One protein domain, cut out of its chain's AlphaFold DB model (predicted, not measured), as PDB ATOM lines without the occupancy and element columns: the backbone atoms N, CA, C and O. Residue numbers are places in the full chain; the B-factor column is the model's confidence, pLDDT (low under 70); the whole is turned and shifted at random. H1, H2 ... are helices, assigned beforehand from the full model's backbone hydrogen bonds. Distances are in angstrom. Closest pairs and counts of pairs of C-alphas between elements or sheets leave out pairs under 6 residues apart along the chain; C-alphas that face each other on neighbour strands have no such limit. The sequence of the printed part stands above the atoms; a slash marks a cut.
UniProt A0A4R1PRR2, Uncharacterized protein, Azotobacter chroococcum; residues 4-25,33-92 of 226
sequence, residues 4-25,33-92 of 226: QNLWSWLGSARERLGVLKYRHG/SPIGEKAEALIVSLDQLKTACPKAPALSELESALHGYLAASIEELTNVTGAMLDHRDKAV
ATOM      1  N   GLN A   4     181.388 196.213 131.705       69.38
ATOM      2  CA  GLN A   4     182.140 195.328 132.607       69.38
ATOM      3  C   GLN A   4     182.163 195.804 134.070       69.38
ATOM      4  O   GLN A   4     182.057 194.981 134.979       69.38
ATOM      5  N   ASN A   5     182.254 197.114 134.320       63.84
ATOM      6  CA  ASN A   5     182.269 197.646 135.687       63.84
ATOM      7  C   ASN A   5     180.898 197.523 136.360       63.84
ATOM      8  O   ASN A   5     180.827 197.274 137.561       63.84
ATOM      9  N   LEU A   6     179.817 197.651 135.591       59.94
ATOM     10  CA  LEU A   6     178.454 197.492 136.095       59.94
ATOM     11  C   LEU A   6     178.169 196.037 136.497       59.94
ATOM     12  O   LEU A   6     177.582 195.784 137.544       59.94
ATOM     13  N   TRP A   7     178.661 195.074 135.718       62.25
ATOM     14  CA  TRP A   7     178.515 193.651 136.023       62.25
ATOM     15  C   TRP A   7     179.317 193.191 137.235       62.25
ATOM     16  O   TRP A   7     178.801 192.447 138.068       62.25
ATOM     17  N   SER A   8     180.556 193.669 137.364       71.19
ATOM     18  CA  SER A   8     181.367 193.438 138.563       71.19
ATOM     19  C   SER A   8     180.672 193.996 139.811       71.19
ATOM     20  O   SER A   8     180.578 193.332 140.845       71.19
ATOM     21  N   TRP A   9     180.084 195.190 139.687       73.06
ATOM     22  CA  TRP A   9     179.346 195.823 140.770       73.06
ATOM     23  C   TRP A   9     178.049 195.075 141.131       73.06
ATOM     24  O   TRP A   9     177.812 194.835 142.312       73.06
ATOM     25  N   LEU A  10     177.254 194.629 140.150       65.19
ATOM     26  CA  LEU A  10     176.043 193.826 140.384       65.19
ATOM     27  C   LEU A  10     176.358 192.458 141.004       65.19
ATOM     28  O   LEU A  10     175.655 192.022 141.915       65.19
ATOM     29  N   GLY A  11     177.433 191.801 140.560       72.06
ATOM     30  CA  GLY A  11     177.926 190.569 141.178       72.06
ATOM     31  C   GLY A  11     178.283 190.782 142.650       72.06
ATOM     32  O   GLY A  11     177.810 190.045 143.513       72.06
ATOM     33  N   SER A  12     179.018 191.859 142.951       72.94
ATOM     34  CA  SER A  12     179.362 192.227 144.329       72.94
ATOM     35  C   SER A  12     178.128 192.601 145.161       72.94
ATOM     36  O   SER A  12     178.044 192.239 146.331       72.94
ATOM     37  N   ALA A  13     177.137 193.280 144.575       63.25
ATOM     38  CA  ALA A  13     175.883 193.611 145.249       63.25
ATOM     39  C   ALA A  13     175.068 192.353 145.592       63.25
ATOM     40  O   ALA A  13     174.576 192.231 146.714       63.25
ATOM     41  N   ARG A  14     174.984 191.384 144.670       64.94
ATOM     42  CA  ARG A  14     174.319 190.092 144.899       64.94
ATOM     43  C   ARG A  14     175.011 189.281 145.991       64.94
ATOM     44  O   ARG A  14     174.336 188.701 146.835       64.94
ATOM     45  N   GLU A  15     176.339 189.266 146.009       70.75
ATOM     46  CA  GLU A  15     177.115 188.585 147.048       70.75
ATOM     47  C   GLU A  15     176.914 189.247 148.423       70.75
ATOM     48  O   GLU A  15     176.638 188.564 149.409       70.75
ATOM     49  N   ARG A  16     176.914 190.587 148.479       63.62
ATOM     50  CA  ARG A  16     176.613 191.359 149.700       63.62
ATOM     51  C   ARG A  16     175.184 191.134 150.209       63.62
ATOM     52  O   ARG A  16     174.985 191.018 151.416       63.62
ATOM     53  N   LEU A  17     174.199 191.025 149.316       61.47
ATOM     54  CA  LEU A  17     172.819 190.667 149.674       61.47
ATOM     55  C   LEU A  17     172.705 189.209 150.143       61.47
ATOM     56  O   LEU A  17     171.968 188.924 151.084       61.47
ATOM     57  N   GLY A  18     173.483 188.297 149.555       64.44
ATOM     58  CA  GLY A  18     173.594 186.912 150.015       64.44
ATOM     59  C   GLY A  18     174.113 186.805 151.451       64.44
ATOM     60  O   GLY A  18     173.574 186.031 152.240       64.44
ATOM     61  N   VAL A  19     175.089 187.637 151.830       63.66
ATOM     62  CA  VAL A  19     175.593 187.724 153.214       63.66
ATOM     63  C   VAL A  19     174.517 188.238 154.179       63.66
ATOM     64  O   VAL A  19     174.427 187.766 155.310       63.66
ATOM     65  N   LEU A  20     173.641 189.145 153.736       55.81
ATOM     66  CA  LEU A  20     172.535 189.650 154.560       55.81
ATOM     67  C   LEU A  20     171.444 188.597 154.835       55.81
ATOM     68  O   LEU A  20     170.792 188.675 155.875       55.81
ATOM     69  N   LYS A  21     171.280 187.579 153.972       59.34
ATOM     70  CA  LYS A  21     170.362 186.445 154.217       59.34
ATOM     71  C   LYS A  21     170.814 185.520 155.356       59.34
ATOM     72  O   LYS A  21     169.996 184.769 155.889       59.34
ATOM     73  N   TYR A  22     172.081 185.600 155.766       57.84
ATOM     74  CA  TYR A  22     172.660 184.786 156.833       57.84
ATOM     75  C   TYR A  22     173.265 185.671 157.925       57.84
ATOM     76  O   TYR A  22     174.468 185.927 157.963       57.84
ATOM     77  N   ARG A  23     172.441 186.112 158.880       52.59
ATOM     78  CA  ARG A  23     172.938 186.843 160.054       52.59
ATOM     79  C   ARG A  23     173.420 185.829 161.098       52.59
ATOM     80  O   ARG A  23     172.624 185.083 161.658       52.59
ATOM     81  N   HIS A  24     174.732 185.780 161.344       57.03
ATOM     82  CA  HIS A  24     175.373 184.846 162.291       57.03
ATOM     83  C   HIS A  24     175.155 183.350 161.982       57.03
ATOM     84  O   HIS A  24     175.011 182.539 162.895       57.03
ATOM     85  N   GLY A  25     175.117 182.973 160.699       65.38
ATOM     86  CA  GLY A  25     175.001 181.566 160.288       65.38
ATOM     87  C   GLY A  25     173.615 180.948 160.498       65.38
ATOM     88  O   GLY A  25     173.462 179.739 160.344       65.38
ATOM     89  N   SER A  33     162.326 191.326 156.796       59.72
ATOM     90  CA  SER A  33     162.881 192.566 156.232       59.72
ATOM     91  C   SER A  33     162.239 192.951 154.894       59.72
ATOM     92  O   SER A  33     162.616 192.401 153.856       59.72
ATOM     93  N   PRO A  34     161.335 193.952 154.881       65.56
ATOM     94  CA  PRO A  34     160.698 194.436 153.652       65.56
ATOM     95  C   PRO A  34     161.701 195.037 152.650       65.56
ATOM     96  O   PRO A  34     161.367 195.244 151.486       65.56
ATOM     97  N   ILE A  35     162.932 195.318 153.087       61.88
ATOM     98  CA  ILE A  35     164.012 195.865 152.259       61.88
ATOM     99  C   ILE A  35     164.657 194.762 151.406       61.88
ATOM    100  O   ILE A  35     164.947 194.991 150.233       61.88
ATOM    101  N   GLY A  36     164.837 193.559 151.966       63.41
ATOM    102  CA  GLY A  36     165.436 192.422 151.260       63.41
ATOM    103  C   GLY A  36     164.562 191.925 150.110       63.41
ATOM    104  O   GLY A  36     165.045 191.768 148.991       63.41
ATOM    105  N   GLU A  37     163.260 191.774 150.355       69.88
ATOM    106  CA  GLU A  37     162.295 191.341 149.333       69.88
ATOM    107  C   GLU A  37     162.180 192.351 148.181       69.88
ATOM    108  O   GLU A  37     162.169 191.968 147.010       69.88
ATOM    109  N   LYS A  38     162.176 193.657 148.487       68.38
ATOM    110  CA  LYS A  38     162.161 194.715 147.465       68.38
ATOM    111  C   LYS A  38     163.445 194.748 146.635       68.38
ATOM    112  O   LYS A  38     163.373 194.952 145.426       68.38
ATOM    113  N   ALA A  39     164.608 194.527 147.252       64.81
ATOM    114  CA  ALA A  39     165.881 194.476 146.536       64.81
ATOM    115  C   ALA A  39     165.953 193.275 145.576       64.81
ATOM    116  O   ALA A  39     166.393 193.432 144.438       64.81
ATOM    117  N   GLU A  40     165.474 192.097 145.990       69.94
ATOM    118  CA  GLU A  40     165.425 190.922 145.108       69.94
ATOM    119  C   GLU A  40     164.448 191.113 143.945       69.94
ATOM    120  O   GLU A  40     164.796 190.809 142.804       69.94
ATOM    121  N   ALA A  41     163.272 191.698 144.193       73.00
ATOM    122  CA  ALA A  41     162.316 192.023 143.134       73.00
ATOM    123  C   ALA A  41     162.899 193.007 142.098       73.00
ATOM    124  O   ALA A  41     162.678 192.848 140.893       73.00
ATOM    125  N   LEU A  42     163.686 193.993 142.547       66.75
ATOM    126  CA  LEU A  42     164.372 194.943 141.666       66.75
ATOM    127  C   LEU A  42     165.474 194.273 140.833       66.75
ATOM    128  O   LEU A  42     165.564 194.541 139.637       66.75
ATOM    129  N   ILE A  43     166.268 193.371 141.425       70.19
ATOM    130  CA  ILE A  43     167.307 192.612 140.705       70.19
ATOM    131  C   ILE A  43     166.683 191.731 139.618       70.19
ATOM    132  O   ILE A  43     167.143 191.742 138.477       70.19
ATOM    133  N   VAL A  44     165.597 191.023 139.941       75.12
ATOM    134  CA  VAL A  44     164.874 190.183 138.971       75.12
ATOM    135  C   VAL A  44     164.288 191.028 137.833       75.12
ATOM    136  O   VAL A  44     164.372 190.634 136.670       75.12
ATOM    137  N   SER A  45     163.748 192.212 138.138       71.69
ATOM    138  CA  SER A  45     163.204 193.133 137.127       71.69
ATOM    139  C   SER A  45     164.295 193.698 136.203       71.69
ATOM    140  O   SER A  45     164.076 193.846 135.000       71.69
ATOM    141  N   LEU A  46     165.488 193.968 136.744       65.81
ATOM    142  CA  LEU A  46     166.672 194.403 135.994       65.81
ATOM    143  C   LEU A  46     167.172 193.334 135.014       65.81
ATOM    144  O   LEU A  46     167.448 193.656 133.857       65.81
ATOM    145  N   ASP A  47     167.248 192.072 135.444       73.50
ATOM    146  CA  ASP A  47     167.658 190.961 134.573       73.50
ATOM    147  C   ASP A  47     166.651 190.747 133.429       73.50
ATOM    148  O   ASP A  47     167.049 190.591 132.270       73.50
ATOM    149  N   GLN A  48     165.346 190.826 133.717       75.81
ATOM    150  CA  GLN A  48     164.284 190.701 132.711       75.81
ATOM    151  C   GLN A  48     164.338 191.825 131.662       75.81
ATOM    152  O   GLN A  48     164.345 191.548 130.459       75.81
ATOM    153  N   LEU A  49     164.458 193.087 132.090       62.75
ATOM    154  CA  LEU A  49     164.628 194.237 131.186       62.75
ATOM    155  C   LEU A  49     165.911 194.125 130.349       62.75
ATOM    156  O   LEU A  49     165.908 194.435 129.155       62.75
ATOM    157  N   LYS A  50     166.969 193.591 130.970       65.94
ATOM    158  CA  LYS A  50     168.243 193.165 130.380       65.94
ATOM    159  C   LYS A  50     168.079 192.375 129.084       65.94
ATOM    160  O   LYS A  50     168.635 192.689 128.032       65.94
ATOM    161  N   THR A  51     167.288 191.316 129.198       74.00
ATOM    162  CA  THR A  51     167.040 190.374 128.102       74.00
ATOM    163  C   THR A  51     166.124 190.938 127.016       74.00
ATOM    164  O   THR A  51     166.204 190.501 125.872       74.00
ATOM    165  N   ALA A  52     165.282 191.922 127.354       69.25
ATOM    166  CA  ALA A  52     164.234 192.419 126.471       69.25
ATOM    167  C   ALA A  52     164.670 193.583 125.559       69.25
ATOM    168  O   ALA A  52     164.165 193.682 124.443       69.25
ATOM    169  N   CYS A  53     165.595 194.459 125.982       49.41
ATOM    170  CA  CYS A  53     165.953 195.653 125.199       49.41
ATOM    171  C   CYS A  53     167.419 196.113 125.408       49.41
ATOM    172  O   CYS A  53     167.696 196.893 126.317       49.41
ATOM    173  N   PRO A  54     168.373 195.733 124.533       60.22
ATOM    174  CA  PRO A  54     169.794 196.082 124.695       60.22
ATOM    175  C   PRO A  54     170.164 197.528 124.302       60.22
ATOM    176  O   PRO A  54     171.307 197.940 124.486       60.22
ATOM    177  N   LYS A  55     169.241 198.315 123.733       58.81
ATOM    178  CA  LYS A  55     169.486 199.702 123.294       58.81
ATOM    179  C   LYS A  55     168.286 200.588 123.625       58.81
ATOM    180  O   LYS A  55     167.450 200.825 122.759       58.81
ATOM    181  N   ALA A  56     168.180 201.067 124.862       56.06
ATOM    182  CA  ALA A  56     167.146 202.035 125.220       56.06
ATOM    183  C   ALA A  56     167.635 203.060 126.269       56.06
ATOM    184  O   ALA A  56     168.294 202.662 127.229       56.06
ATOM    185  N   PRO A  57     167.259 204.351 126.142       63.84
ATOM    186  CA  PRO A  57     167.483 205.390 127.164       63.84
ATOM    187  C   PRO A  57     166.787 205.090 128.509       63.84
ATOM    188  O   PRO A  57     167.129 205.674 129.532       63.84
ATOM    189  N   ALA A  58     165.870 204.118 128.535       69.00
ATOM    190  CA  ALA A  58     165.233 203.616 129.749       69.00
ATOM    191  C   ALA A  58     166.222 202.972 130.746       69.00
ATOM    192  O   ALA A  58     165.948 202.944 131.942       69.00
ATOM    193  N   LEU A  59     167.384 202.481 130.285       70.94
ATOM    194  CA  LEU A  59     168.393 201.893 131.176       70.94
ATOM    195  C   LEU A  59     169.033 202.943 132.093       70.94
ATOM    196  O   LEU A  59     169.202 202.677 133.277       70.94
ATOM    197  N   SER A  60     169.318 204.150 131.591       75.69
ATOM    198  CA  SER A  60     169.916 205.210 132.417       75.69
ATOM    199  C   SER A  60     168.964 205.743 133.490       75.69
ATOM    200  O   SER A  60     169.402 206.071 134.591       75.69
ATOM    201  N   GLU A  61     167.661 205.811 133.200       79.12
ATOM    202  CA  GLU A  61     166.652 206.221 134.187       79.12
ATOM    203  C   GLU A  61     166.490 205.162 135.285       79.12
ATOM    204  O   GLU A  61     166.452 205.494 136.469       79.12
ATOM    205  N   LEU A  62     166.477 203.882 134.902       76.88
ATOM    206  CA  LEU A  62     166.418 202.758 135.833       76.88
ATOM    207  C   LEU A  62     167.674 202.681 136.717       76.88
ATOM    208  O   LEU A  62     167.563 202.464 137.922       76.88
ATOM    209  N   GLU A  63     168.862 202.896 136.146       78.44
ATOM    210  CA  GLU A  63     170.125 202.965 136.893       78.44
ATOM    211  C   GLU A  63     170.114 204.116 137.904       78.44
ATOM    212  O   GLU A  63     170.493 203.927 139.061       78.44
ATOM    213  N   SER A  64     169.631 205.296 137.502       83.44
ATOM    214  CA  SER A  64     169.495 206.443 138.403       83.44
ATOM    215  C   SER A  64     168.514 206.158 139.547       83.44
ATOM    216  O   SER A  64     168.835 206.417 140.709       83.44
ATOM    217  N   ALA A  65     167.363 205.546 139.248       79.88
ATOM    218  CA  ALA A  65     166.384 205.141 140.254       79.88
ATOM    219  C   ALA A  65     166.945 204.085 141.224       79.88
ATOM    220  O   ALA A  65     166.756 204.197 142.438       79.88
ATOM    221  N   LEU A  66     167.691 203.096 140.714       81.00
ATOM    222  CA  LEU A  66     168.351 202.077 141.533       81.00
ATOM    223  C   LEU A  66     169.409 202.700 142.452       81.00
ATOM    224  O   LEU A  66     169.467 202.369 143.636       81.00
ATOM    225  N   HIS A  67     170.224 203.621 141.931       81.88
ATOM    226  CA  HIS A  67     171.208 204.342 142.732       81.88
ATOM    227  C   HIS A  67     170.553 205.174 143.838       81.88
ATOM    228  O   HIS A  67     171.032 205.136 144.970       81.88
ATOM    229  N   GLY A  68     169.445 205.863 143.547       86.19
ATOM    230  CA  GLY A  68     168.677 206.601 144.553       86.19
ATOM    231  C   GLY A  68     168.120 205.692 145.651       86.19
ATOM    232  O   GLY A  68     168.285 205.980 146.836       86.19
ATOM    233  N   TYR A  69     167.531 204.552 145.274       83.50
ATOM    234  CA  TYR A  69     167.001 203.572 146.227       83.50
ATOM    235  C   TYR A  69     168.096 202.967 147.117       83.50
ATOM    236  O   TYR A  69     167.917 202.824 148.328       83.50
ATOM    237  N   LEU A  70     169.248 202.630 146.530       82.50
ATOM    238  CA  LEU A  70     170.386 202.101 147.279       82.50
ATOM    239  C   LEU A  70     170.987 203.142 148.216       82.50
ATOM    240  O   LEU A  70     171.305 202.796 149.349       82.50
ATOM    241  N   ALA A  71     171.110 204.399 147.784       85.75
ATOM    242  CA  ALA A  71     171.585 205.477 148.644       85.75
ATOM    243  C   ALA A  71     170.669 205.657 149.867       85.75
ATOM    244  O   ALA A  71     171.161 205.644 150.993       85.75
ATOM    245  N   ALA A  72     169.348 205.703 149.657       86.00
ATOM    246  CA  ALA A  72     168.369 205.799 150.743       86.00
ATOM    247  C   ALA A  72     168.414 204.582 151.687       86.00
ATOM    248  O   ALA A  72     168.387 204.732 152.906       86.00
ATOM    249  N   SER A  73     168.551 203.370 151.137       83.06
ATOM    250  CA  SER A  73     168.648 202.140 151.939       83.06
ATOM    251  C   SER A  73     169.941 202.084 152.762       83.06
ATOM    252  O   SER A  73     169.936 201.607 153.896       83.06
ATOM    253  N   ILE A  74     171.062 202.564 152.206       84.25
ATOM    254  CA  ILE A  74     172.333 202.670 152.934       84.25
ATOM    255  C   ILE A  74     172.184 203.666 154.083       84.25
ATOM    256  O   ILE A  74     172.582 203.344 155.199       84.25
ATOM    257  N   GLU A  75     171.578 204.829 153.837       92.19
ATOM    258  CA  GLU A  75     171.338 205.838 154.869       92.19
ATOM    259  C   GLU A  75     170.483 205.276 156.018       92.19
ATOM    260  O   GLU A  75     170.872 205.361 157.186       92.19
ATOM    261  N   GLU A  76     169.383 204.588 155.705       90.38
ATOM    262  CA  GLU A  76     168.532 203.934 156.705       90.38
ATOM    263  C   GLU A  76     169.304 202.885 157.526       90.38
ATOM    264  O   GLU A  76     169.258 202.899 158.759       90.38
ATOM    265  N   LEU A  77     170.087 202.019 156.872       83.81
ATOM    266  CA  LEU A  77     170.917 201.024 157.557       83.81
ATOM    267  C   LEU A  77     171.995 201.667 158.436       83.81
ATOM    268  O   LEU A  77     172.273 201.154 159.523       83.81
ATOM    269  N   THR A  78     172.593 202.782 158.005       90.38
ATOM    270  CA  THR A  78     173.567 203.517 158.823       90.38
ATOM    271  C   THR A  78     172.912 204.132 160.055       90.38
ATOM    272  O   THR A  78     173.446 203.975 161.153       90.38
ATOM    273  N   ASN A  79     171.715 204.708 159.916       92.81
ATOM    274  CA  ASN A  79     170.952 205.271 161.031       92.81
ATOM    275  C   ASN A  79     170.551 204.188 162.043       92.81
ATOM    276  O   ASN A  79     170.755 204.343 163.247       92.81
ATOM    277  N   VAL A  80     170.050 203.051 161.555       90.88
ATOM    278  CA  VAL A  80     169.671 201.903 162.390       90.88
ATOM    279  C   VAL A  80     170.888 201.296 163.097       90.88
ATOM    280  O   VAL A  80     170.809 200.933 164.272       90.88
ATOM    281  N   THR A  81     172.033 201.209 162.417       89.12
ATOM    282  CA  THR A  81     173.278 200.709 163.019       89.12
ATOM    283  C   THR A  81     173.809 201.669 164.082       89.12
ATOM    284  O   THR A  81     174.206 201.212 165.153       89.12
ATOM    285  N   GLY A  82     173.754 202.982 163.832       94.25
ATOM    286  CA  GLY A  82     174.101 204.008 164.818       94.25
ATOM    287  C   GLY A  82     173.243 203.899 166.076       94.25
ATOM    288  O   GLY A  82     173.773 203.762 167.175       94.25
ATOM    289  N   ALA A  83     171.919 203.811 165.916       93.69
ATOM    290  CA  ALA A  83     171.006 203.626 167.041       93.69
ATOM    291  C   ALA A  83     171.284 202.327 167.825       93.69
ATOM    292  O   ALA A  83     171.235 202.319 169.055       93.69
ATOM    293  N   MET A  84     171.608 201.221 167.141       91.75
ATOM    294  CA  MET A  84     171.982 199.964 167.805       91.75
ATOM    295  C   MET A  84     173.270 200.088 168.630       91.75
ATOM    296  O   MET A  84     173.349 199.496 169.708       91.75
ATOM    297  N   LEU A  85     174.265 200.841 168.150       94.31
ATOM    298  CA  LEU A  85     175.495 201.110 168.898       94.31
ATOM    299  C   LEU A  85     175.208 201.957 170.144       94.31
ATOM    300  O   LEU A  85     175.598 201.561 171.239       94.31
ATOM    301  N   ASP A  86     174.407 203.015 170.016       95.69
ATOM    302  CA  ASP A  86     174.002 203.848 171.157       95.69
ATOM    303  C   ASP A  86     173.238 203.043 172.220       95.69
ATOM    304  O   ASP A  86     173.442 203.210 173.425       95.69
ATOM    305  N   HIS A  87     172.339 202.151 171.793       93.25
ATOM    306  CA  HIS A  87     171.618 201.263 172.705       93.25
ATOM    307  C   HIS A  87     172.544 200.257 173.388       93.25
ATOM    308  O   HIS A  87     172.367 199.980 174.577       93.25
ATOM    309  N   ARG A  88     173.538 199.731 172.667       94.69
ATOM    310  CA  ARG A  88     174.554 198.844 173.234       94.69
ATOM    311  C   ARG A  88     175.375 199.568 174.301       94.69
ATOM    312  O   ARG A  88     175.537 199.020 175.387       94.69
ATOM    313  N   ASP A  89     175.823 200.789 174.039       96.00
ATOM    314  CA  ASP A  89     176.620 201.568 174.995       96.00
ATOM    315  C   ASP A  89     175.800 201.955 176.235       96.00
ATOM    316  O   ASP A  89     176.260 201.823 177.374       96.00
ATOM    317  N   LYS A  90     174.524 202.321 176.049       96.19
ATOM    318  CA  LYS A  90     173.576 202.509 177.162       96.19
ATOM    319  C   LYS A  90     173.393 201.230 177.984       96.19
ATOM    320  O   LYS A  90     173.399 201.292 179.209       96.19
ATOM    321  N   ALA A  91     173.268 200.068 177.345       95.25
ATOM    322  CA  ALA A  91     173.131 198.797 178.055       95.25
ATOM    323  C   ALA A  91     174.398 198.436 178.849       95.25
ATOM    324  O   ALA A  91     174.299 197.981 179.987       95.25
ATOM    325  N   VAL A  92     175.585 198.679 178.283       97.44
ATOM    326  CA  VAL A  92     176.869 198.449 178.966       97.44
ATOM    327  C   VAL A  92     177.008 199.356 180.188       97.44
ATOM    328  O   VAL A  92     177.315 198.870 181.274       97.44
TER     329      VAL A  92
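This is residues 4 to 25 and 33 to 92 of the 226 residues of an uncharacterized protein of Azotobacter chroococcum (UniProt A0A4R1PRR2). One long helix, H3, makes the longest axis, with H2 folding back beside its first part and H1 loosely beside H2 on roughly the same long axis. The last part of H3, residues 74 to 92, sticks out past the other two helices as a free arm, and the turn at residues 51 to 57 sticks out at the opposite end. The printed part has 82 residues with three named helices, H1, H2 and H3 in that order, and no named strand; the class is all helix. The whole is loose, with a radius of gyration of the C-alphas of 16.1 A, and spans 56 by 26 by 24 A.

H3, residues 58 to 92, and H2, residues 34 to 52, are close but not clearly touching, and their closest C-alphas, those of Ile 35 and Ser 73, are 7.8 A apart. They run opposite ways at a shallow tilt of 19 degrees. H1, residues 4 to 20, is close to H2 but not clearly touching it, and their closest C-alphas, those of Leu 17 and Gly 36, are 7.8 A apart. These two run opposite ways at a shallow tilt of 30 degrees. H1 and H3 are apart. In H1, H2 and H3 every O i to N i+4 pair is within hydrogen-bond range.

H3 is 50.8 A long, from C-alpha 58 at (165.233, 203.616, 129.749) to C-alpha 92 at (176.869, 198.449, 178.966). H2, residues 34 to 52, measures 27.5 A. H1, residues 4 to 20, measures 24.6 A and begins at C-alpha 4, at (182.140, 195.328, 132.607).

The C-alphas farthest apart, those of Lys 55 and Val 92, are 56.2 A apart. Residues 26 to 32 are not printed, and C-alphas 25 and 33 across this cut are 16.9 A apart. The link from H2 to H3 is tight. The mean pLDDT of the printed part is 74.5, with 36 residues under 70, among them residues 16 to 25 and 33 to 40.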